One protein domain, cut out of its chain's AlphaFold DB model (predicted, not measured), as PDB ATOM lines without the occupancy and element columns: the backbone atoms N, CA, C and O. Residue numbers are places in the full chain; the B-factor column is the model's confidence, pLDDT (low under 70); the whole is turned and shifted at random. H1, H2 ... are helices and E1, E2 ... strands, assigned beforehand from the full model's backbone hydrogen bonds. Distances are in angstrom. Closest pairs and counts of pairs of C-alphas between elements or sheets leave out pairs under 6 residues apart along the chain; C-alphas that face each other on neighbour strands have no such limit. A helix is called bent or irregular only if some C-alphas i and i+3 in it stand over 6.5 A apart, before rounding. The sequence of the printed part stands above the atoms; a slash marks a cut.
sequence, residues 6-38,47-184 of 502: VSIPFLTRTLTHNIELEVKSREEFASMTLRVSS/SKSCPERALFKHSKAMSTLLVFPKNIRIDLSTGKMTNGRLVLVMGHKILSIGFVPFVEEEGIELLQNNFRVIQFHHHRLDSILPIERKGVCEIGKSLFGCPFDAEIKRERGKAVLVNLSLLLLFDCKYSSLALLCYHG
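AT A GLANCE: This is residues 6 to 38 and 47 to 184 of the 502 residues of an uncharacterized protein of Candidatus Similichlamydia laticola (UniProt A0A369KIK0). Picture one long sheet of ten strands, curled like part of a barrel: it is a folded sheet, bent back on itself so that the leaf E3, E10, E8, E7, E2 faces the leaf E13, E14, E4, E9, with E1 as the hinge. The roll is not closed, and its edge strands E3 and E9 stay apart; three short helices are on the sheet, and two small hairpins, E5 with E6 and E11 with E12, form sheets of their own. The printed part has 171 residues, with three named helices and fourteen named strands in the order E1, E2, H1, E3 to E8, H2, H3, E9 to E14. The large sheet runs E3, E10, E8, E7, E2, E1, E13, E14, E4, E9 and is mixed; the class is mostly strand. The whole is compact, with a radius of gyration of the C-alphas of 15.4 A and spans of 44 by 38 by 33 A.

HOW THE PARTS SIT: Begin at Val 6 with the hinge strand E1, residues 6 to 11. It forms a hairpin with E2, residues 16 to 25, antiparallel at 144 degrees; look for N 8 and O 19, 2.9 A apart. E2 pairs with E1 over residues 16 to 21 and with E7, residues 84 to 91, over residues 22 to 25; E7 is parallel to it at 51 degrees, with N 24 and O 88 at 2.8 A. H1, residues 26 to 31, is on the sheet; its closest C-alphas to E7 are those of Arg 26 and Gly 91, 5.3 A. E7 and E8, residues 94 to 101, are a hairpin, with N 87 and O 98 at 2.9 A. Next comes E10, residues 142 to 145, antiparallel to E8, with N 97 and O 144 at 2.8 A. Edge strand E3, residues 52 to 54, is parallel to E10, with N 145 and O 53 at 2.8 A. Return to E1 for its other neighbour, E13, residues 164 to 171, parallel at 37 degrees, with N 168 and O 9 at 2.9 A. E13 and E14, residues 176 to 183, are a hairpin, with N 167 and O 180 at 2.9 A. E4, residues 63 to 67, is antiparallel to E14, with N 66 and O 179 at 2.9 A, and edge strand E9, residues 132 to 135, is parallel to E4, with N 67 and O 134 at 2.8 A. H2, residues 114 to 119, is over E4 at a height over the sheet of 7.8 A and runs across the strands; the closest C-alphas are those of Val 67 and Val 117, 5.6 A. H3, residues 123 to 127, only grazes the sheet with residues 123 to 125. Hairpin E5, residues 73 to 75, and E6, residues 80 to 82, has N 75 and O 80 at 2.9 A. Hairpin E11, residues 151 to 155, and E12, residues 158 to 162, has N 153 and O 160 at 2.9 A; E12 runs on into E13 at 99 degrees. Every O i to N i+4 pair is within hydrogen-bond range in H1 and H2; H3 has 0 of 1, and 1 of 2 O i to N i+3 pairs.

IN THESE COORDINATES: Find C-alpha 6 at (29.701, 11.804, 19.880), where E1 begins. E2, the longest strand, runs 29.0 A to C-alpha 25 at (42.140, 18.417, 20.683). E7 measures 21.3 A, E8 22.5 A, E13 22.3 A and E14 23.1 A, ending at C-alpha 183, (27.148, 12.856, 36.369).

THE WHOLE: The C-alphas farthest apart are those of Ser 38 and Arg 156, 48.1 A. Residues 39 to 46 are not printed, and C-alphas 38 and 47 are 14.8 A apart across the cut. Look at residues 102 to 113 for the long link, E8 to H2. Mean pLDDT of the printed part is 85.7; it is under 70 at residues 33 to 38, 47 to 49, 59 to 60 and 103 to 107.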
ATOM      1  N   VAL A   6      30.569  12.455  18.895       92.94
ATOM      2  CA  VAL A   6      29.701  11.804  19.880       92.94
ATOM      3  C   VAL A   6      28.274  12.308  19.676       92.94
ATOM      4  O   VAL A   6      28.019  13.507  19.779       92.94
ATOM      5  N   SER A   7      27.337  11.391  19.446       91.56
ATOM      6  CA  SER A   7      25.909  11.708  19.373       91.56
ATOM      7  C   SER A   7      25.361  11.987  20.769       91.56
ATOM      8  O   SER A   7      25.468  11.134  21.652       91.56
ATOM      9  N   ILE A   8      24.698  13.127  20.957       94.00
ATOM     10  CA  ILE A   8      23.942  13.430  22.178       94.00
ATOM     11  C   ILE A   8      22.475  13.716  21.844       94.00
ATOM     12  O   ILE A   8      22.189  14.235  20.760       94.00
ATOM     13  N   PRO A   9      21.530  13.426  22.752       93.19
ATOM     14  CA  PRO A   9      20.140  13.752  22.511       93.19
ATOM     15  C   PRO A   9      19.913  15.265  22.575       93.19
ATOM     16  O   PRO A   9      20.509  15.986  23.383       93.19
ATOM     17  N   PHE A  10      19.007  15.728  21.726       93.81
ATOM     18  CA  PHE A  10      18.512  17.089  21.660       93.81
ATOM     19  C   PHE A  10      16.995  17.077  21.814       93.81
ATOM     20  O   PHE A  10      16.282  16.446  21.036       93.81
ATOM     21  N   LEU A  11      16.500  17.765  22.834       91.25
ATOM     22  CA  LEU A  11      15.086  17.813  23.148       91.25
ATOM     23  C   LEU A  11      14.559  19.225  22.981       91.25
ATOM     24  O   LEU A  11      15.067  20.189  23.558       91.25
ATOM     25  N   THR A  12      13.478  19.304  22.224       87.06
ATOM     26  CA  THR A  12      12.537  20.408  22.326       87.06
ATOM     27  C   THR A  12      11.421  20.010  23.292       87.06
ATOM     28  O   THR A  12      11.416  18.916  23.864       87.06
ATOM     29  N   ARG A  13      10.422  20.882  23.451       78.81
ATOM     30  CA  ARG A  13       9.255  20.578  24.279       78.81
ATOM     31  C   ARG A  13       8.488  19.332  23.811       78.81
ATOM     32  O   ARG A  13       7.935  18.648  24.663       78.81
ATOM     33  N   THR A  14       8.440  19.074  22.505       77.38
ATOM     34  CA  THR A  14       7.565  18.063  21.879       77.38
ATOM     35  C   THR A  14       8.297  17.073  20.975       77.38
ATOM     36  O   THR A  14       7.719  16.063  20.593       77.38
ATOM     37  N   LEU A  15       9.548  17.355  20.605       83.12
ATOM     38  CA  LEU A  15      10.331  16.548  19.671       83.12
ATOM     39  C   LEU A  15      11.659  16.131  20.284       83.12
ATOM     40  O   LEU A  15      12.303  16.907  20.998       83.12
ATOM     41  N   THR A  16      12.081  14.925  19.921       87.50
ATOM     42  CA  THR A  16      13.383  14.360  20.251       87.50
ATOM     43  C   THR A  16      14.209  14.194  18.979       87.50
ATOM     44  O   THR A  16      13.762  13.648  17.972       87.50
ATOM     45  N   HIS A  17      15.438  14.684  19.028       89.62
ATOM     46  CA  HIS A  17      16.434  14.565  17.973       89.62
ATOM     47  C   HIS A  17      17.766  14.140  18.592       89.62
ATOM     48  O   HIS A  17      17.902  14.052  19.811       89.62
ATOM     49  N   ASN A  18      18.764  13.896  17.751       89.88
ATOM     50  CA  ASN A  18      20.151  13.765  18.175       89.88
ATOM     51  C   ASN A  18      20.991  14.801  17.434       89.88
ATOM     52  O   ASN A  18      20.684  15.142  16.291       89.88
ATOM     53  N   ILE A  19      22.049  15.280  18.080       91.50
ATOM     54  CA  ILE A  19      23.075  16.107  17.450       91.50
ATOM     55  C   ILE A  19      24.442  15.452  17.630       91.50
ATOM     56  O   ILE A  19      24.719  14.828  18.654       91.50
ATOM     57  N   GLU A  20      25.306  15.610  16.636       91.62
ATOM     58  CA  GLU A  20      26.679  15.110  16.680       91.62
ATOM     59  C   GLU A  20      27.600  16.205  17.222       91.62
ATOM     60  O   GLU A  20      27.769  17.257  16.602       91.62
ATOM     61  N   LEU A  21      28.209  15.964  18.382       93.69
ATOM     62  CA  LEU A  21      29.264  16.820  18.912       93.69
ATOM     63  C   LEU A  21      30.608  16.389  18.347       93.69
ATOM     64  O   LEU A  21      31.010  15.240  18.516       93.69
ATOM     65  N   GLU A  22      31.332  17.316  17.729       94.00
ATOM     66  CA  GLU A  22      32.714  17.073  17.317       94.00
ATOM     67  C   GLU A  22      33.627  16.923  18.536       94.00
ATOM     68  O   GLU A  22      33.493  17.647  19.527       94.00
ATOM     69  N   VAL A  23      34.591  16.013  18.430       94.19
ATOM     70  CA  VAL A  23      35.687  15.855  19.384       94.19
ATOM     71  C   VAL A  23      36.923  16.538  18.808       94.19
ATOM     72  O   VAL A  23      37.336  16.235  17.689       94.19
ATOM     73  N   LYS A  24      37.496  17.477  19.560       93.12
ATOM     74  CA  LYS A  24      38.663  18.278  19.173       93.12
ATOM     75  C   LYS A  24      39.780  18.139  20.188       93.12
ATOM     76  O   LYS A  24      39.516  17.957  21.378       93.12
ATOM     77  N   SER A  25      41.026  18.265  19.743       91.56
ATOM     78  CA  SER A  25      42.140  18.417  20.683       91.56
ATOM     79  C   SER A  25      42.073  19.780  21.386       91.56
ATOM     80  O   SER A  25      41.398  20.713  20.929       91.56
ATOM     81  N   ARG A  26      42.781  19.925  22.511       87.94
ATOM     82  CA  ARG A  26      42.888  21.214  23.214       87.94
ATOM     83  C   ARG A  26      43.501  22.296  22.318       87.94
ATOM     84  O   ARG A  26      43.048  23.439  22.354       87.94
ATOM     85  N   GLU A  27      44.475  21.933  21.490       86.12
ATOM     86  CA  GLU A  27      45.135  22.814  20.519       86.12
ATOM     87  C   GLU A  27      44.172  23.231  19.401       86.12
ATOM     88  O   GLU A  27      44.063  24.416  19.082       86.12
ATOM     89  N   GLU A  28      43.409  22.281  18.854       88.56
ATOM     90  CA  GLU A  28      42.389  22.569  17.845       88.56
ATOM     91  C   GLU A  28      41.327  23.523  18.399       88.56
ATOM     92  O   GLU A  28      41.044  24.552  17.783       88.56
ATOM     93  N   PHE A  29      40.799  23.264  19.600       88.25
ATOM     94  CA  PHE A  29      39.856  24.172  20.257       88.25
ATOM     95  C   PHE A  29      40.461  25.566  20.472       88.25
ATOM     96  O   PHE A  29      39.816  26.586  20.198       88.25
ATOM     97  N   ALA A  30      41.727  25.642  20.891       83.31
ATOM     98  CA  ALA A  30      42.453  26.902  21.033       83.31
ATOM     99  C   ALA A  30      42.620  27.659  19.697       83.31
ATOM    100  O   ALA A  30      42.671  28.888  19.711       83.31
ATOM    101  N   SER A  31      42.565  26.979  18.550       79.94
ATOM    102  CA  SER A  31      42.620  27.589  17.209       79.94
ATOM    103  C   SER A  31      41.256  27.989  16.611       79.94
ATOM    104  O   SER A  31      41.197  28.779  15.676       79.94
ATOM    105  N   MET A  32      40.130  27.518  17.161       78.81
ATOM    106  CA  MET A  32      38.796  27.689  16.547       78.81
ATOM    107  C   MET A  32      38.231  29.121  16.494       78.81
ATOM    108  O   MET A  32      37.176  29.324  15.907       78.81
ATOM    109  N   THR A  33      38.893  30.113  17.088       65.31
ATOM    110  CA  THR A  33      38.474  31.525  16.987       65.31
ATOM    111  C   THR A  33      39.139  32.268  15.840       65.31
ATOM    112  O   THR A  33      38.924  33.462  15.740       65.31
ATOM    113  N   LEU A  34      39.958  31.619  15.003       56.34
ATOM    114  CA  LEU A  34      40.864  32.337  14.112       56.34
ATOM    115  C   LEU A  34      40.225  32.854  12.796       56.34
ATOM    116  O   LEU A  34      40.438  32.228  11.759       56.34
ATOM    117  N   ARG A  35      39.511  33.995  12.803       51.81
ATOM    118  CA  ARG A  35      39.237  34.872  11.630       51.81
ATOM    119  C   ARG A  35      39.227  36.362  12.046       51.81
ATOM    120  O   ARG A  35      38.807  36.694  13.142       51.81
ATOM    121  N   VAL A  36      39.856  37.248  11.265       45.56
ATOM    122  CA  VAL A  36      40.324  38.568  11.756       45.56
ATOM    123  C   VAL A  36      39.532  39.739  11.168       45.56
ATOM    124  O   VAL A  36      39.495  39.900   9.950       45.56
ATOM    125  N   SER A  37      39.056  40.629  12.050       45.06
ATOM    126  CA  SER A  37      39.015  42.084  11.823       45.06
ATOM    127  C   SER A  37      40.037  42.773  12.747       45.06
ATOM    128  O   SER A  37      40.342  42.267  13.831       45.06
ATOM    129  N   SER A  38      40.600  43.912  12.329       48.09
ATOM    130  CA  SER A  38      41.689  44.614  13.035       48.09
ATOM    131  C   SER A  38      41.314  45.098  14.445       48.09
ATOM    132  O   SER A  38      42.178  45.188  15.313       48.09
ATOM    133  N   SER A  47      42.383  35.927  24.362       49.00
ATOM    134  CA  SER A  47      41.622  34.708  24.018       49.00
ATOM    135  C   SER A  47      42.460  33.428  23.861       49.00
ATOM    136  O   SER A  47      41.902  32.330  23.929       49.00
ATOM    137  N   LYS A  48      43.787  33.539  23.663       52.44
ATOM    138  CA  LYS A  48      44.687  32.369  23.561       52.44
ATOM    139  C   LYS A  48      44.675  31.515  24.833       52.44
ATOM    140  O   LYS A  48      44.819  30.299  24.754       52.44
ATOM    141  N   SER A  49      44.452  32.135  25.991       57.69
ATOM    142  CA  SER A  49      44.212  31.464  27.265       57.69
ATOM    143  C   SER A  49      42.716  31.495  27.590       57.69
ATOM    144  O   SER A  49      42.202  32.495  28.082       57.69
ATOM    145  N   CYS A  50      41.995  30.407  27.322       70.94
ATOM    146  CA  CYS A  50      40.646  30.222  27.857       70.94
ATOM    147  C   CYS A  50      40.769  29.562  29.243       70.94
ATOM    148  O   CYS A  50      41.183  28.398  29.299       70.94
ATOM    149  N   PRO A  51      40.478  30.265  30.359       75.19
ATOM    150  CA  PRO A  51      40.538  29.651  31.676       75.19
ATOM    151  C   PRO A  51      39.476  28.558  31.770       75.19
ATOM    152  O   PRO A  51      38.288  28.778  31.514       75.19
ATOM    153  N   GLU A  52      39.924  27.366  32.131       85.50
ATOM    154  CA  GLU A  52      39.061  26.213  32.314       85.50
ATOM    155  C   GLU A  52      38.261  26.373  33.610       85.50
ATOM    156  O   GLU A  52      38.821  26.598  34.683       85.50
ATOM    157  N   ARG A  53      36.933  26.279  33.514       90.44
ATOM    158  CA  ARG A  53      36.030  26.331  34.670       90.44
ATOM    159  C   ARG A  53      35.587  24.918  35.021       90.44
ATOM    160  O   ARG A  53      35.240  24.157  34.129       90.44
ATOM    161  N   ALA A  54      35.515  24.564  36.299       89.88
ATOM    162  CA  ALA A  54      34.951  23.271  36.685       89.88
ATOM    163  C   ALA A  54      33.485  23.163  36.224       89.88
ATOM    164  O   ALA A  54      32.683  24.079  36.465       89.88
ATOM    165  N   LEU A  55      33.119  22.049  35.578       91.75
ATOM    166  CA  LEU A  55      31.742  21.793  35.154       91.75
ATOM    167  C   LEU A  55      30.810  21.662  36.357       91.75
ATOM    168  O   LEU A  55      29.737  22.247  36.330       91.75
ATOM    169  N   PHE A  56      31.262  21.042  37.444       90.00
ATOM    170  CA  PHE A  56      30.547  20.945  38.717       90.00
ATOM    171  C   PHE A  56      31.338  21.713  39.784       90.00
ATOM    172  O   PHE A  56      32.489  21.374  40.044       90.00
ATOM    173  N   LYS A  57      30.776  22.782  40.378       75.56
ATOM    174  CA  LYS A  57      31.517  23.563  41.400       75.56
ATOM    175  C   LYS A  57      31.735  22.790  42.698       75.56
ATOM    176  O   LYS A  57      32.719  23.022  43.394       75.56
ATOM    177  N   HIS A  58      30.806  21.902  43.034       72.88
ATOM    178  CA  HIS A  58      30.849  21.092  44.244       72.88
ATOM    179  C   HIS A  58      31.023  19.628  43.858       72.88
ATOM    180  O   HIS A  58      30.309  19.142  42.985       72.88
ATOM    181  N   SER A  59      31.903  18.903  44.549       65.06
ATOM    182  CA  SER A  59      32.169  17.478  44.287       65.06
ATOM    183  C   SER A  59      30.936  16.573  44.425       65.06
ATOM    184  O   SER A  59      30.929  15.471  43.895       65.06
ATOM    185  N   LYS A  60      29.887  17.036  45.121       69.69
ATOM    186  CA  LYS A  60      28.601  16.333  45.272       69.69
ATOM    187  C   LYS A  60      27.534  16.750  44.251       69.69
ATOM    188  O   LYS A  60      26.449  16.175  44.252       69.69
ATOM    189  N   ALA A  61      27.778  17.781  43.440       74.12
ATOM    190  CA  ALA A  61      26.794  18.241  42.469       74.12
ATOM    191  C   ALA A  61      26.705  17.241  41.310       74.12
ATOM    192  O   ALA A  61      27.682  17.017  40.607       74.12
ATOM    193  N   MET A  62      25.515  16.673  41.110       86.81
ATOM    194  CA  MET A  62      25.266  15.680  40.058       86.81
ATOM    195  C   MET A  62      24.836  16.310  38.735       86.81
ATOM    196  O   MET A  62      24.861  15.643  37.709       86.81
ATOM    197  N   SER A  63      24.424  17.583  38.727       94.38
ATOM    198  CA  SER A  63      23.893  18.217  37.521       94.38
ATOM    199  C   SER A  63      24.313  19.677  37.364       94.38
ATOM    200  O   SER A  63      24.417  20.437  38.330       94.38
ATOM    201  N   THR A  64      24.583  20.073  36.124       95.88
ATOM    202  CA  THR A  64      24.865  21.453  35.725       95.88
ATOM    203  C   THR A  64      24.195  21.749  34.393       95.88
ATOM    204  O   THR A  64      24.206  20.929  33.483       95.88
ATOM    205  N   LEU A  65      23.632  22.940  34.263       96.31
ATOM    206  CA  LEU A  65      23.016  23.446  33.054       96.31
ATOM    207  C   LEU A  65      23.856  24.599  32.499       96.31
ATOM    208  O   LEU A  65      23.954  25.660  33.121       96.31
ATOM    209  N   LEU A  66      24.451  24.391  31.327       97.31
ATOM    210  CA  LEU A  66      25.169  25.425  30.585       97.31
ATOM    211  C   LEU A  66      24.179  26.143  29.665       97.31
ATOM    212  O   LEU A  66      23.772  25.586  28.650       97.31
ATOM    213  N   VAL A  67      23.768  27.356  30.021       96.81
ATOM    214  CA  VAL A  67      22.813  28.151  29.236       96.81
ATOM    215  C   VAL A  67      23.580  28.966  28.199       96.81
ATOM    216  O   VAL A  67      24.517  29.686  28.550       96.81
ATOM    217  N   PHE A  68      23.202  28.850  26.926       95.38
ATOM    218  CA  PHE A  68      23.849  29.565  25.825       95.38
ATOM    219  C   PHE A  68      23.303  30.997  25.683       95.38
ATOM    220  O   PHE A  68      22.169  31.260  26.096       95.38
ATOM    221  N   PRO A  69      24.087  31.932  25.108       92.56
ATOM    222  CA  PRO A  69      23.598  33.266  24.761       92.56
ATOM    223  C   PRO A  69      22.357  33.212  23.855       92.56
ATOM    224  O   PRO A  69      22.101  32.208  23.182       92.56
ATOM    225  N   LYS A  70      21.588  34.309  23.787       90.50
ATOM    226  CA  LYS A  70      20.509  34.421  22.782       90.50
ATOM    227  C   LYS A  70      21.056  34.245  21.382       90.50
ATOM    228  O   LYS A  70      22.215  34.543  21.133       90.50
ATOM    229  N   ASN A  71      20.154  33.903  20.470       88.56
ATOM    230  CA  ASN A  71      20.409  33.818  19.035       88.56
ATOM    231  C   ASN A  71      21.332  32.659  18.632       88.56
ATOM    232  O   ASN A  71      21.444  32.385  17.442       88.56
ATOM    233  N   ILE A  72      21.865  31.893  19.589       90.62
ATOM    234  CA  ILE A  72      22.346  30.536  19.329       90.62
ATOM    235  C   ILE A  72      21.132  29.651  19.040       90.62
ATOM    236  O   ILE A  72      20.212  29.558  19.857       90.62
ATOM    237  N   ARG A  73      21.110  29.014  17.868       88.19
ATOM    238  CA  ARG A  73      20.010  28.138  17.430       88.19
ATOM    239  C   ARG A  73      20.553  26.842  16.853       88.19
ATOM    240  O   ARG A  73      21.710  26.784  16.447       88.19
ATOM    241  N   ILE A  74      19.698  25.829  16.774       88.31
ATOM    242  CA  ILE A  74      19.962  24.616  16.000       88.31
ATOM    243  C   ILE A  74      19.062  24.620  14.783       88.31
ATOM    244  O   ILE A  74      17.850  24.789  14.905       88.31
ATOM    245  N   ASP A  75      19.662  24.395  13.625       84.88
ATOM    246  CA  ASP A  75      18.922  23.991  12.445       84.88
ATOM    247  C   ASP A  75      18.535  22.512  12.594       84.88
ATOM    248  O   ASP A  75      19.390  21.627  12.591       84.88
ATOM    249  N   LEU A  76      17.236  22.252  12.752       78.50
ATOM    250  CA  LEU A  76      16.690  20.905  12.951       78.50
ATOM    251  C   LEU A  76      16.919  19.981  11.752       78.50
ATOM    252  O   LEU A  76      16.949  18.766  11.929       78.50
ATOM    253  N   SER A  77      17.069  20.537  10.549       80.56
ATOM    254  CA  SER A  77      17.271  19.747   9.332       80.56
ATOM    255  C   SER A  77      18.702  19.224   9.222       80.56
ATOM    256  O   SER A  77      18.922  18.096   8.785       80.56
ATOM    257  N   THR A  78      19.678  20.018   9.668       81.81
ATOM    258  CA  THR A  78      21.105  19.676   9.588       81.81
ATOM    259  C   THR A  78      21.703  19.229  10.921       81.81
ATOM    260  O   THR A  78      22.820  18.716  10.945       81.81
ATOM    261  N   GLY A  79      20.999  19.447  12.036       77.56
ATOM    262  CA  GLY A  79      21.500  19.232  13.395       77.56
ATOM    263  C   GLY A  79      22.628  20.189  13.794       77.56
ATOM    264  O   GLY A  79      23.252  19.997  14.839       77.56
ATOM    265  N   LYS A  80      22.926  21.207  12.973       85.25
ATOM    266  CA  LYS A  80      24.044  22.127  13.197       85.25
ATOM    267  C   LYS A  80      23.620  23.319  14.041       85.25
ATOM    268  O   LYS A  80      22.540  23.884  13.871       85.25
ATOM    269  N   MET A  81      24.515  23.721  14.939       88.75
ATOM    270  CA  MET A  81      24.381  24.955  15.701       88.75
ATOM    271  C   MET A  81      24.781  26.153  14.828       88.75
ATOM    272  O   MET A  81      25.756  26.088  14.082       88.75
ATOM    273  N   THR A  82      24.012  27.230  14.923       87.19
ATOM    274  CA  THR A  82      24.246  28.520  14.257       87.19
ATOM    275  C   THR A  82      24.696  29.550  15.285       87.19
ATOM    276  O   THR A  82      24.378  29.425  16.473       87.19
ATOM    277  N   ASN A  83      25.458  30.552  14.837       87.12
ATOM    278  CA  ASN A  83      26.028  31.618  15.674       87.12
ATOM    279  C   ASN A  83      26.968  31.134  16.796       87.12
ATOM    280  O   ASN A  83      27.363  31.890  17.681       87.12
ATOM    281  N   GLY A  84      27.360  29.863  16.758       89.25
ATOM    282  CA  GLY A  84      28.343  29.284  17.654       89.25
ATOM    283  C   GLY A  84      28.544  27.796  17.402       89.25
ATOM    284  O   GLY A  84      27.836  27.169  16.613       89.25
ATOM    285  N   ARG A  85      29.522  27.221  18.102       91.12
ATOM    286  CA  ARG A  85      29.865  25.800  18.033       91.12
ATOM    287  C   ARG A  85      30.062  25.219  19.423       91.12
ATOM    288  O   ARG A  85      30.828  25.760  20.218       91.12
ATOM    289  N   LEU A  86      29.419  24.084  19.671       94.81
ATOM    290  CA  LEU A  86      29.607  23.246  20.852       94.81
ATOM    291  C   LEU A  86      30.451  22.022  20.471       94.81
ATOM    292  O   LEU A  86      30.144  21.353  19.486       94.81
ATOM    293  N   VAL A  87      31.505  21.737  21.234       94.94
ATOM    294  CA  VAL A  87      32.435  20.625  20.979       94.94
ATOM    295  C   VAL A  87      32.860  19.943  22.278       94.94
ATOM    296  O   VAL A  87      32.855  20.551  23.351       94.94
ATOM    297  N   LEU A  88      33.272  18.684  22.174       96.00
ATOM    298  CA  LEU A  88      34.024  17.995  23.218       96.00
ATOM    299  C   LEU A  88      35.512  18.247  22.993       96.00
ATOM    300  O   LEU A  88      36.011  18.109  21.879       96.00
ATOM    301  N   VAL A  89      36.228  18.622  24.047       94.38
ATOM    302  CA  VAL A  89      37.657  18.931  23.988       94.38
ATOM    303  C   VAL A  89      38.415  17.860  24.758       94.38
ATOM    304  O   VAL A  89      38.200  17.690  25.956       94.38
ATOM    305  N   MET A  90      39.299  17.136  24.076       91.31
ATOM    306  CA  MET A  90      40.201  16.173  24.701       91.31
ATOM    307  C   MET A  90      41.573  16.805  24.933       91.31
ATOM    308  O   MET A  90      42.241  17.245  23.995       91.31
ATOM    309  N   GLY A  91      41.996  16.830  26.194       84.12
ATOM    310  CA  GLY A  91      43.371  17.105  26.604       84.12
ATOM    311  C   GLY A  91      44.058  15.853  27.154       84.12
ATOM    312  O   GLY A  91      43.510  14.750  27.126       84.12
ATOM    313  N   HIS A  92      45.264  16.012  27.707       79.62
ATOM    314  CA  HIS A  92      45.969  14.922  28.384       79.62
ATOM    315  C   HIS A  92      45.168  14.404  29.589       79.62
ATOM    316  O   HIS A  92      45.195  15.011  30.656       79.62
ATOM    317  N   LYS A  93      44.483  13.263  29.413       74.19
ATOM    318  CA  LYS A  93      43.655  12.579  30.431       74.19
ATOM    319  C   LYS A  93      42.488  13.409  30.990       74.19
ATOM    320  O   LYS A  93      41.963  13.074  32.045       74.19
ATOM    321  N   ILE A  94      42.092  14.482  30.309       85.25
ATOM    322  CA  ILE A  94      41.008  15.366  30.750       85.25
ATOM    323  C   ILE A  94      40.050  15.571  29.583       85.25
ATOM    324  O   ILE A  94      40.472  15.924  28.478       85.25
ATOM    325  N   LEU A  95      38.766  15.363  29.853       92.62
ATOM    326  CA  LEU A  95      37.676  15.724  28.964       92.62
ATOM    327  C   LEU A  95      37.100  17.077  29.396       92.62
ATOM    328  O   LEU A  95      36.944  17.356  30.586       92.62
ATOM    329  N   SER A  96      36.759  17.921  28.432       94.81
ATOM    330  CA  SER A  96      36.084  19.191  28.682       94.81
ATOM    331  C   SER A  96      34.974  19.433  27.662       94.81
ATOM    332  O   SER A  96      34.975  18.875  26.565       94.81
ATOM    333  N   ILE A  97      34.041  20.319  28.002       96.88
ATOM    334  CA  ILE A  97      33.018  20.836  27.091       96.88
ATOM    335  C   ILE A  97      33.438  22.240  26.665       96.88
ATOM    336  O   ILE A  97      33.619  23.126  27.504       96.88
ATOM    337  N   GLY A  98      33.605  22.437  25.361       95.06
ATOM    338  CA  GLY A  98      34.006  23.701  24.759       95.06
ATOM    339  C   GLY A  98      32.858  24.355  23.999       95.06
ATOM    340  O   GLY A  98      32.157  23.694  23.237       95.06
ATOM    341  N   PHE A  99      32.692  25.665  24.154       93.88
ATOM    342  CA  PHE A  99      31.813  26.469  23.306       93.88
ATOM    343  C   PHE A  99      32.564  27.659  22.715       93.88
ATOM    344  O   PHE A  99      33.333  28.321  23.418       93.88
ATOM    345  N   VAL A 100      32.309  27.937  21.438       90.12
ATOM    346  CA  VAL A 100      32.865  29.074  20.701       90.12
ATOM    347  C   VAL A 100      31.717  29.848  20.047       90.12
ATOM    348  O   VAL A 100      31.070  29.282  19.168       90.12
ATOM    349  N   PRO A 101      31.440  31.103  20.440       87.25
ATOM    350  CA  PRO A 101      30.480  31.942  19.728       87.25
ATOM    351  C   PRO A 101      31.034  32.364  18.359       87.25
ATOM    352  O   PRO A 101      32.241  32.563  18.212       87.25
ATOM    353  N   PHE A 102      30.159  32.524  17.366       82.62
ATOM    354  CA  PHE A 102      30.490  33.166  16.094       82.62
ATOM    355  C   PHE A 102      29.976  34.604  16.155       82.62
ATOM    356  O   PHE A 102      28.772  34.829  16.178       82.62
ATOM    357  N   VAL A 103      30.892  35.569  16.243       64.81
ATOM    358  CA  VAL A 103      30.576  36.997  16.462       64.81
ATOM    359  C   VAL A 103      30.610  37.789  15.137       64.81
ATOM    360  O   VAL A 103      30.511  39.006  15.133       64.81
ATOM    361  N   GLU A 104      30.781  37.107  13.999       58.75
ATOM    362  CA  GLU A 104      31.153  37.724  12.712       58.75
ATOM    363  C   GLU A 104      30.001  37.866  11.698       58.75
ATOM    364  O   GLU A 104      30.221  38.415  10.621       58.75
ATOM    365  N   GLU A 105      28.783  37.403  11.997       58.75
ATOM    366  CA  GLU A 105      27.638  37.632  11.101       58.75
ATOM    367  C   GLU A 105      27.061  39.039  11.341       58.75
ATOM    368  O   GLU A 105      26.537  39.333  12.419       58.75
ATOM    369  N   GLU A 106      27.188  39.924  10.343       57.75
ATOM    370  CA  GLU A 106      26.659  41.293  10.395       57.75
ATOM    371  C   GLU A 106      25.186  41.295  10.846       57.75
ATOM    372  O   GLU A 106      24.327  40.649  10.246       57.75
ATOM    373  N   GLY A 107      24.890  42.026  11.926       64.62
ATOM    374  CA  GLY A 107      23.531  42.197  12.454       64.62
ATOM    375  C   GLY A 107      23.086  41.205  13.539       64.62
ATOM    376  O   GLY A 107      21.958  41.333  14.018       64.62
ATOM    377  N   ILE A 108      23.927  40.254  13.972       74.31
ATOM    378  CA  ILE A 108      23.580  39.307  15.048       74.31
ATOM    379  C   ILE A 108      24.326  39.637  16.346       74.31
ATOM    380  O   ILE A 108      25.516  39.376  16.493       74.31
ATOM    381  N   GLU A 109      23.597  40.147  17.341       82.44
ATOM    382  CA  GLU A 109      24.120  40.366  18.693       82.44
ATOM    383  C   GLU A 109      23.833  39.150  19.592       82.44
ATOM    384  O   GLU A 109      22.677  38.755  19.796       82.44
ATOM    385  N   LEU A 110      24.886  38.538  20.139       86.38
ATOM    386  CA  LEU A 110      24.773  37.512  21.176       86.38
ATOM    387  C   LEU A 110      24.673  38.195  22.538       86.38
ATOM    388  O   LEU A 110      25.502  39.033  22.863       86.38
ATOM    389  N   LEU A 111      23.675  37.807  23.337       88.50
ATOM    390  CA  LEU A 111      23.470  38.383  24.668       88.50
ATOM    391  C   LEU A 111      23.288  37.293  25.727       88.50
ATOM    392  O   LEU A 111      22.383  36.452  25.627       88.50
ATOM    393  N   GLN A 112      24.093  37.368  26.777       90.50
ATOM    394  CA  GLN A 112      24.086  36.514  27.949       90.50
ATOM    395  C   GLN A 112      23.991  37.360  29.220       90.50
ATOM    396  O   GLN A 112      24.867  38.155  29.534       90.50
ATOM    397  N   ASN A 113      22.952  37.129  30.019       87.94
ATOM    398  CA  ASN A 113      22.817  37.752  31.333       87.94
ATOM    399  C   ASN A 113      22.330  36.734  32.371       87.94
ATOM    400  O   ASN A 113      21.735  35.708  32.032       87.94
ATOM    401  N   ASN A 114      22.577  37.015  33.653       88.12
ATOM    402  CA  ASN A 114      22.211  36.105  34.746       88.12
ATOM    403  C   ASN A 114      20.714  35.789  34.765       88.12
ATOM    404  O   ASN A 114      20.327  34.658  35.049       88.12
ATOM    405  N   PHE A 115      19.880  36.766  34.410       85.06
ATOM    406  CA  PHE A 115      18.440  36.587  34.329       85.06
ATOM    407  C   PHE A 115      18.060  35.452  33.371       85.06
ATOM    408  O   PHE A 115      17.322  34.554  33.761       85.06
ATOM    409  N   ARG A 116      18.637  35.395  32.165       85.56
ATOM    410  CA  ARG A 116      18.403  34.293  31.211       85.56
ATOM    411  C   ARG A 116      18.905  32.950  31.703       85.56
ATOM    412  O   ARG A 116      18.232  31.939  31.522       85.56
ATOM    413  N   VAL A 117      20.072  32.943  32.340       91.12
ATOM    414  CA  VAL A 117      20.650  31.726  32.916       91.12
ATOM    415  C   VAL A 117      19.700  31.127  33.959       91.12
ATOM    416  O   VAL A 117      19.420  29.925  33.939       91.12
ATOM    417  N   ILE A 118      19.159  31.970  34.839       87.31
ATOM    418  CA  ILE A 118      18.198  31.577  35.876       87.31
ATOM    419  C   ILE A 118      16.862  31.172  35.250       87.31
ATOM    420  O   ILE A 118      16.286  30.156  35.635       87.31
ATOM    421  N   GLN A 119      16.397  31.929  34.259       86.19
ATOM    422  CA  GLN A 119      15.103  31.715  33.637       86.19
ATOM    423  C   GLN A 119      15.048  30.535  32.683       86.19
ATOM    424  O   GLN A 119      13.941  30.119  32.397       86.19
ATOM    425  N   PHE A 120      16.139  29.979  32.156       90.94
ATOM    426  CA  PHE A 120      16.006  28.861  31.212       90.94
ATOM    427  C   PHE A 120      15.146  27.729  31.803       90.94
ATOM    428  O   PHE A 120      15.423  27.253  32.909       90.94
ATOM    429  N   HIS A 121      14.129  27.266  31.077       88.81
ATOM    430  CA  HIS A 121      13.271  26.183  31.549       88.81
ATOM    431  C   HIS A 121      13.048  25.122  30.486       88.81
ATOM    432  O   HIS A 121      12.889  25.414  29.305       88.81
ATOM    433  N   HIS A 122      12.975  23.877  30.939       90.81
ATOM    434  CA  HIS A 122      12.544  22.750  30.133       90.81
ATOM    435  C   HIS A 122      11.907  21.714  31.056       90.81
ATOM    436  O   HIS A 122      12.428  21.459  32.140       90.81
ATOM    437  N   HIS A 123      10.829  21.056  30.624       86.25
ATOM    438  CA  HIS A 123      10.094  20.087  31.453       86.25
ATOM    439  C   HIS A 123      10.966  18.917  31.959       86.25
ATOM    440  O   HIS A 123      10.660  18.311  32.983       86.25
ATOM    441  N   ARG A 124      12.069  18.604  31.257       88.00
ATOM    442  CA  ARG A 124      13.078  17.608  31.675       88.00
ATOM    443  C   ARG A 124      13.848  17.994  32.931       88.00
ATOM    444  O   ARG A 124      14.348  17.107  33.606       88.00
ATOM    445  N   LEU A 125      13.974  19.286  33.220       90.62
ATOM    446  CA  LEU A 125      14.701  19.771  34.395       90.62
ATOM    447  C   LEU A 125      13.922  19.518  35.685       90.62
ATOM    448  O   LEU A 125      14.501  19.490  36.760       90.62
ATOM    449  N   ASP A 126      12.614  19.301  35.594       85.81
ATOM    450  CA  ASP A 126      11.762  19.158  36.769       85.81
ATOM    451  C   ASP A 126      11.984  17.843  37.535       85.81
ATOM    452  O   ASP A 126      11.660  17.784  38.719       85.81
ATOM    453  N   SER A 127      12.536  16.801  36.895       85.94
ATOM    454  CA  SER A 127      12.960  15.565  37.575       85.94
ATOM    455  C   SER A 127      14.360  15.654  38.186       85.94
ATOM    456  O   SER A 127      14.834  14.687  38.780       85.94
ATOM    457  N   ILE A 128      15.034  16.797  38.041       88.06
ATOM    458  CA  ILE A 128      16.446  16.963  38.366       88.06
ATOM    459  C   ILE A 128      16.583  18.095  39.380       88.06
ATOM    460  O   ILE A 128      16.408  19.265  39.054       88.06
ATOM    461  N   LEU A 129      16.897  17.765  40.632       80.44
ATOM    462  CA  LEU A 129      17.116  18.750  41.692       80.44
ATOM    463  C   LEU A 129      18.240  18.275  42.627       80.44
ATOM    464  O   LEU A 129      18.202  17.119  43.049       80.44
ATOM    465  N   PRO A 130      19.207  19.138  43.002       87.00
ATOM    466  CA  PRO A 130      19.426  20.518  42.545       87.00
ATOM    467  C   PRO A 130      20.171  20.604  41.193       87.00
ATOM    468  O   PRO A 130      20.903  19.683  40.828       87.00
ATOM    469  N   ILE A 131      20.029  21.736  40.482       89.38
ATOM    470  CA  ILE A 131      20.743  22.038  39.223       89.38
ATOM    471  C   ILE A 131      21.580  23.303  39.377       89.38
ATOM    472  O   ILE A 131      21.038  24.380  39.634       89.38
ATOM    473  N   GLU A 132      22.892  23.198  39.160       92.19
ATOM    474  CA  GLU A 132      23.751  24.377  39.037       92.19
ATOM    475  C   GLU A 132      23.577  25.008  37.646       92.19
ATOM    476  O   GLU A 132      23.641  24.310  36.642       92.19
ATOM    477  N   ARG A 133      23.380  26.325  37.548       92.44
ATOM    478  CA  ARG A 133      23.207  27.018  36.259       92.44
ATOM    479  C   ARG A 133      24.413  27.898  35.959       92.44
ATOM    480  O   ARG A 133      24.853  28.660  36.819       92.44
ATOM    481  N   LYS A 134      24.949  27.809  34.740       94.00
ATOM    482  CA  LYS A 134      26.120  28.577  34.291       94.00
ATOM    483  C   LYS A 134      25.858  29.216  32.937       94.00
ATOM    484  O   LYS A 134      25.429  28.543  32.006       94.00
ATOM    485  N   GLY A 135      26.178  30.501  32.824       93.44
ATOM    486  CA  GLY A 135      26.218  31.197  31.545       93.44
ATOM    487  C   GLY A 135      27.481  30.853  30.756       93.44
ATOM    488  O   GLY A 135      28.605  30.858  31.284       93.44
ATOM    489  N   VAL A 136      27.291  30.568  29.476       92.12
ATOM    490  CA  VAL A 136      28.365  30.474  28.486       92.12
ATOM    491  C   VAL A 136      28.686  31.876  27.951       92.12
ATOM    492  O   VAL A 136      27.783  32.702  27.837       92.12
ATOM    493  N   CYS A 137      29.962  32.155  27.674       87.00
ATOM    494  CA  CYS A 137      30.430  33.464  27.204       87.00
ATOM    495  C   CYS A 137      29.857  33.821  25.818       87.00
ATOM    496  O   CYS A 137      29.746  32.960  24.948       87.00
ATOM    497  N   GLU A 138      29.505  35.093  25.637       84.62
ATOM    498  CA  GLU A 138      28.918  35.662  24.413       84.62
ATOM    499  C   GLU A 138      29.959  36.160  23.399       84.62
ATOM    500  O   GLU A 138      29.716  36.084  22.201       84.62
ATOM    501  N   ILE A 139      31.132  36.610  23.858       79.06
ATOM    502  CA  ILE A 139      32.170  37.234  23.008       79.06
ATOM    503  C   ILE A 139      33.403  36.329  22.844       79.06
ATOM    504  O   ILE A 139      34.212  36.505  21.938       79.06
ATOM    505  N   GLY A 140      33.574  35.332  23.715       78.69
ATOM    506  CA  GLY A 140      34.774  34.501  23.759       78.69
ATOM    507  C   GLY A 140      34.488  33.029  24.013       78.69
ATOM    508  O   GLY A 140      33.372  32.621  24.330       78.69
ATOM    509  N   LYS A 141      35.534  32.208  23.900       86.06
ATOM    510  CA  LYS A 141      35.435  30.772  24.174       86.06
ATOM    511  C   LYS A 141      35.104  30.510  25.634       86.06
ATOM    512  O   LYS A 141      35.583  31.201  26.531       86.06
ATOM    513  N   SER A 142      34.349  29.449  25.872       91.31
ATOM    514  CA  SER A 142      34.147  28.877  27.200       91.31
ATOM    515  C   SER A 142      34.625  27.437  27.218       91.31
ATOM    516  O   SER A 142      34.232  26.662  26.352       91.31
ATOM    517  N   LEU A 143      35.425  27.080  28.222       93.12
ATOM    518  CA  LEU A 143      35.881  25.714  28.452       93.12
ATOM    519  C   LEU A 143      35.456  25.259  29.850       93.12
ATOM    520  O   LEU A 143      35.722  25.951  30.837       93.12
ATOM    521  N   PHE A 144      34.788  24.111  29.920       94.88
ATOM    522  CA  PHE A 144      34.306  23.525  31.165       94.88
ATOM    523  C   PHE A 144      34.910  22.136  31.380       94.88
ATOM    524  O   PHE A 144      34.607  21.223  30.617       94.88
ATOM    525  N   GLY A 145      35.747  21.971  32.404       93.50
ATOM    526  CA  GLY A 145      36.385  20.695  32.739       93.50
ATOM    527  C   GLY A 145      35.376  19.691  33.296       93.50
ATOM    528  O   GLY A 145      34.692  19.987  34.281       93.50
ATOM    529  N   CYS A 146      35.261  18.526  32.658       92.94
ATOM    530  CA  CYS A 146      34.399  17.431  33.097       92.94
ATOM    531  C   CYS A 146      34.998  16.705  34.320       92.94
ATOM    532  O   CYS A 146      36.170  16.905  34.645       92.94
ATOM    533  N   PRO A 147      34.217  15.853  35.009       88.94
ATOM    534  CA  PRO A 147      34.733  14.946  36.033       88.94
ATOM    535  C   PRO A 147      35.898  14.096  35.513       88.94
ATOM    536  O   PRO A 147      35.911  13.710  34.346       88.94
ATOM    537  N   PHE A 148      36.870  13.792  36.375       87.62
ATOM    538  CA  PHE A 148      38.081  13.047  35.997       87.62
ATOM    539  C   PHE A 148      37.807  11.617  35.515       87.62
ATOM    540  O   PHE A 148      38.619  11.039  34.801       87.62
ATOM    541  N   ASP A 149      36.681  11.045  35.927       88.75
ATOM    542  CA  ASP A 149      36.191   9.731  35.530       88.75
ATOM    543  C   ASP A 149      35.345   9.769  34.246       88.75
ATOM    544  O   ASP A 149      34.947   8.712  33.756       88.75
ATOM    545  N   ALA A 150      35.062  10.953  33.689       91.12
ATOM    546  CA  ALA A 150      34.345  11.090  32.429       91.12
ATOM    547  C   ALA A 150      35.270  10.806  31.240       91.12
ATOM    548  O   ALA A 150      36.309  11.443  31.060       91.12
ATOM    549  N   GLU A 151      34.863   9.873  30.387       91.06
ATOM    550  CA  GLU A 151      35.656   9.431  29.240       91.06
ATOM    551  C   GLU A 151      34.772   9.116  28.033       91.06
ATOM    552  O   GLU A 151      33.568   8.880  28.157       91.06
ATOM    553  N   ILE A 152      35.377   9.106  26.846       91.69
ATOM    554  CA  ILE A 152      34.700   8.712  25.612       91.69
ATOM    555  C   ILE A 152      35.126   7.284  25.273       91.69
ATOM    556  O   ILE A 152      36.302   7.027  25.010       91.69
ATOM    557  N   LYS A 153      34.170   6.355  25.250       90.56
ATOM    558  CA  LYS A 153      34.392   4.957  24.859       90.56
ATOM    559  C   LYS A 153      33.703   4.638  23.546       90.56
ATOM    560  O   LYS A 153      32.771   5.317  23.126       90.56
ATOM    561  N   ARG A 154      34.159   3.568  22.895       87.31
ATOM    562  CA  ARG A 154      33.464   2.989  21.749       87.31
ATOM    563  C   ARG A 154      32.646   1.791  22.208       87.31
ATOM    564  O   ARG A 154      33.211   0.775  22.597       87.31
ATOM    565  N   GLU A 155      31.331   1.889  22.092       85.94
ATOM    566  CA  GLU A 155      30.393   0.813  22.395       85.94
ATOM    567  C   GLU A 155      29.552   0.503  21.160       85.94
ATOM    568  O   GLU A 155      28.989   1.398  20.532       85.94
ATOM    569  N   ARG A 156      29.480  -0.779  20.777       84.00
ATOM    570  CA  ARG A 156      28.669  -1.255  19.635       84.00
ATOM    571  C   ARG A 156      28.878  -0.435  18.346       84.00
ATOM    572  O   ARG A 156      27.935  -0.135  17.621       84.00
ATOM    573  N   GLY A 157      30.126  -0.040  18.079       81.12
ATOM    574  CA  GLY A 157      30.507   0.740  16.893       81.12
ATOM    575  C   GLY A 157      30.258   2.251  16.984       81.12
ATOM    576  O   GLY A 157      30.671   2.969  16.077       81.12
ATOM    577  N   LYS A 158      29.665   2.755  18.072       84.69
ATOM    578  CA  LYS A 158      29.406   4.184  18.300       84.69
ATOM    579  C   LYS A 158      30.275   4.728  19.426       84.69
ATOM    580  O   LYS A 158      30.680   3.985  20.315       84.69
ATOM    581  N   ALA A 159      30.579   6.017  19.375       89.69
ATOM    582  CA  ALA A 159      31.217   6.698  20.487       89.69
ATOM    583  C   ALA A 159      30.165   7.140  21.504       89.69
ATOM    584  O   ALA A 159      29.146   7.719  21.128       89.69
ATOM    585  N   VAL A 160      30.424   6.866  22.776       90.19
ATOM    586  CA  VAL A 160      29.542   7.196  23.894       90.19
ATOM    587  C   VAL A 160      30.346   7.855  25.004       90.19
ATOM    588  O   VAL A 160      31.520   7.541  25.210       90.19
ATOM    589  N   LEU A 161      29.704   8.776  25.716       92.25
ATOM    590  CA  LEU A 161      30.243   9.336  26.948       92.25
ATOM    591  C   LEU A 161      29.913   8.407  28.114       92.25
ATOM    592  O   LEU A 161      28.772   7.979  28.275       92.25
ATOM    593  N   VAL A 162      30.922   8.113  28.924       91.06
ATOM    594  CA  VAL A 162      30.809   7.303  30.137       91.06
ATOM    595  C   VAL A 162      30.998   8.209  31.347       91.06
ATOM    596  O   VAL A 162      31.768   9.165  31.289       91.06
ATOM    597  N   ASN A 163      30.254   7.939  32.423       90.81
ATOM    598  CA  ASN A 163      30.206   8.735  33.662       90.81
ATOM    599  C   ASN A 163      29.750  10.200  33.486       90.81
ATOM    600  O   ASN A 163      29.698  10.963  34.448       90.81
ATOM    601  N   LEU A 164      29.328  10.591  32.283       93.38
ATOM    602  CA  LEU A 164      28.739  11.890  31.989       93.38
ATOM    603  C   LEU A 164      27.649  11.724  30.932       93.38
ATOM    604  O   LEU A 164      27.921  11.302  29.814       93.38
ATOM    605  N   SER A 165      26.427  12.112  31.268       95.19
ATOM    606  CA  SER A 165      25.340  12.228  30.302       95.19
ATOM    607  C   SER A 165      25.167  13.681  29.888       95.19
ATOM    608  O   SER A 165      25.104  14.579  30.732       95.19
ATOM    609  N   LEU A 166      25.051  13.901  28.584       96.56
ATOM    610  CA  LEU A 166      24.772  15.205  27.999       96.56
ATOM    611  C   LEU A 166      23.403  15.188  27.341       96.56
ATOM    612  O   LEU A 166      23.037  14.214  26.687       96.56
ATOM    613  N   LEU A 167      22.662  16.274  27.505       96.06
ATOM    614  CA  LEU A 167      21.347  16.449  26.913       96.06
ATOM    615  C   LEU A 167      21.169  17.905  26.530       96.06
ATOM    616  O   LEU A 167      21.172  18.786  27.391       96.06
ATOM    617  N   LEU A 168      21.017  18.167  25.240       96.56
ATOM    618  CA  LEU A 168      20.763  19.517  24.781       96.56
ATOM    619  C   LEU A 168      19.264  19.810  24.851       96.56
ATOM    620  O   LEU A 168      18.442  18.987  24.458       96.56
ATOM    621  N   LEU A 169      18.907  20.975  25.378       95.19
ATOM    622  CA  LEU A 169      17.535  21.377  25.660       95.19
ATOM    623  C   LEU A 169      17.229  22.696  24.953       95.19
ATOM    624  O   LEU A 169      18.037  23.625  24.998       95.19
ATOM    625  N   PHE A 170      16.044  22.791  24.352       92.19
ATOM    626  CA  PHE A 170      15.536  24.012  23.730       92.19
ATOM    627  C   PHE A 170      14.296  24.538  24.451       92.19
ATOM    628  O   PHE A 170      13.265  23.869  24.527       92.19
ATOM    629  N   ASP A 171      14.388  25.771  24.940       89.25
ATOM    630  CA  ASP A 171      13.269  26.511  25.510       89.25
ATOM    631  C   ASP A 171      12.561  27.289  24.394       89.25
ATOM    632  O   ASP A 171      13.005  28.354  23.960       89.25
ATOM    633  N   CYS A 172      11.438  26.741  23.926       81.50
ATOM    634  CA  CYS A 172      10.652  27.317  22.836       81.50
ATOM    635  C   CYS A 172      10.102  28.721  23.131       81.50
ATOM    636  O   CYS A 172       9.956  29.510  22.200       81.50
ATOM    637  N   LYS A 173       9.836  29.062  24.399       81.31
ATOM    638  CA  LYS A 173       9.221  30.347  24.766       81.31
ATOM    639  C   LYS A 173      10.193  31.505  24.593       81.31
ATOM    640  O   LYS A 173       9.815  32.564  24.102       81.31
ATOM    641  N   TYR A 174      11.447  31.300  24.987       81.69
ATOM    642  CA  TYR A 174      12.492  32.320  24.872       81.69
ATOM    643  C   TYR A 174      13.456  32.077  23.711       81.69
ATOM    644  O   TYR A 174      14.383  32.867  23.519       81.69
ATOM    645  N   SER A 175      13.232  31.016  22.927       84.31
ATOM    646  CA  SER A 175      14.114  30.577  21.848       84.31
ATOM    647  C   SER A 175      15.573  30.491  22.315       84.31
ATOM    648  O   SER A 175      16.477  31.042  21.680       84.31
ATOM    649  N   SER A 176      15.798  29.838  23.453       90.25
ATOM    650  CA  SER A 176      17.123  29.684  24.055       90.25
ATOM    651  C   SER A 176      17.531  28.217  24.119       90.25
ATOM    652  O   SER A 176      16.694  27.312  24.149       90.25
ATOM    653  N   LEU A 177      18.841  27.978  24.119       95.19
ATOM    654  CA  LEU A 177      19.432  26.650  24.224       95.19
ATOM    655  C   LEU A 177      20.169  26.512  25.551       95.19
ATOM    656  O   LEU A 177      20.781  27.464  26.042       95.19
ATOM    657  N   ALA A 178      20.182  25.299  26.092       96.75
ATOM    658  CA  ALA A 178      21.055  24.950  27.199       96.75
ATOM    659  C   ALA A 178      21.492  23.488  27.136       96.75
ATOM    660  O   ALA A 178      20.711  22.615  26.766       96.75
ATOM    661  N   LEU A 179      22.732  23.212  27.530       97.69
ATOM    662  CA  LEU A 179      23.262  21.861  27.665       97.69
ATOM    663  C   LEU A 179      23.145  21.410  29.119       97.69
ATOM    664  O   LEU A 179      23.843  21.926  29.996       97.69
ATOM    665  N   LEU A 180      22.281  20.435  29.374       97.44
ATOM    666  CA  LEU A 180      22.259  19.712  30.636       97.44
ATOM    667  C   LEU A 180      23.417  18.712  30.651       97.44
ATOM    668  O   LEU A 180      23.533  17.856  29.777       97.44
ATOM    669  N   CYS A 181      24.243  18.823  31.679       96.38
ATOM    670  CA  CYS A 181      25.338  17.924  31.992       96.38
ATOM    671  C   CYS A 181      25.006  17.208  33.301       96.38
ATOM    672  O   CYS A 181      24.752  17.872  34.309       96.38
ATOM    673  N   TYR A 182      25.005  15.879  33.299       95.25
ATOM    674  CA  TYR A 182      24.647  15.069  34.463       95.25
ATOM    675  C   TYR A 182      25.714  14.003  34.726       95.25
ATOM    676  O   TYR A 182      26.092  13.276  33.810       95.25
ATOM    677  N   HIS A 183      26.220  13.912  35.955       91.44
ATOM    678  CA  HIS A 183      27.148  12.856  36.369       91.44
ATOM    679  C   HIS A 183      26.353  11.563  36.589       91.44
ATOM    680  O   HIS A 183      25.497  11.487  37.469       91.44
ATOM    681  N   GLY A 184      26.567  10.571  35.721       86.81
ATOM    682  CA  GLY A 184      25.743   9.356  35.647       86.81
ATOM    683  C   GLY A 184      24.525   9.469  34.707       86.81
ATOM    684  O   GLY A 184      24.513  10.320  33.814       86.81
TER     685      GLY A 184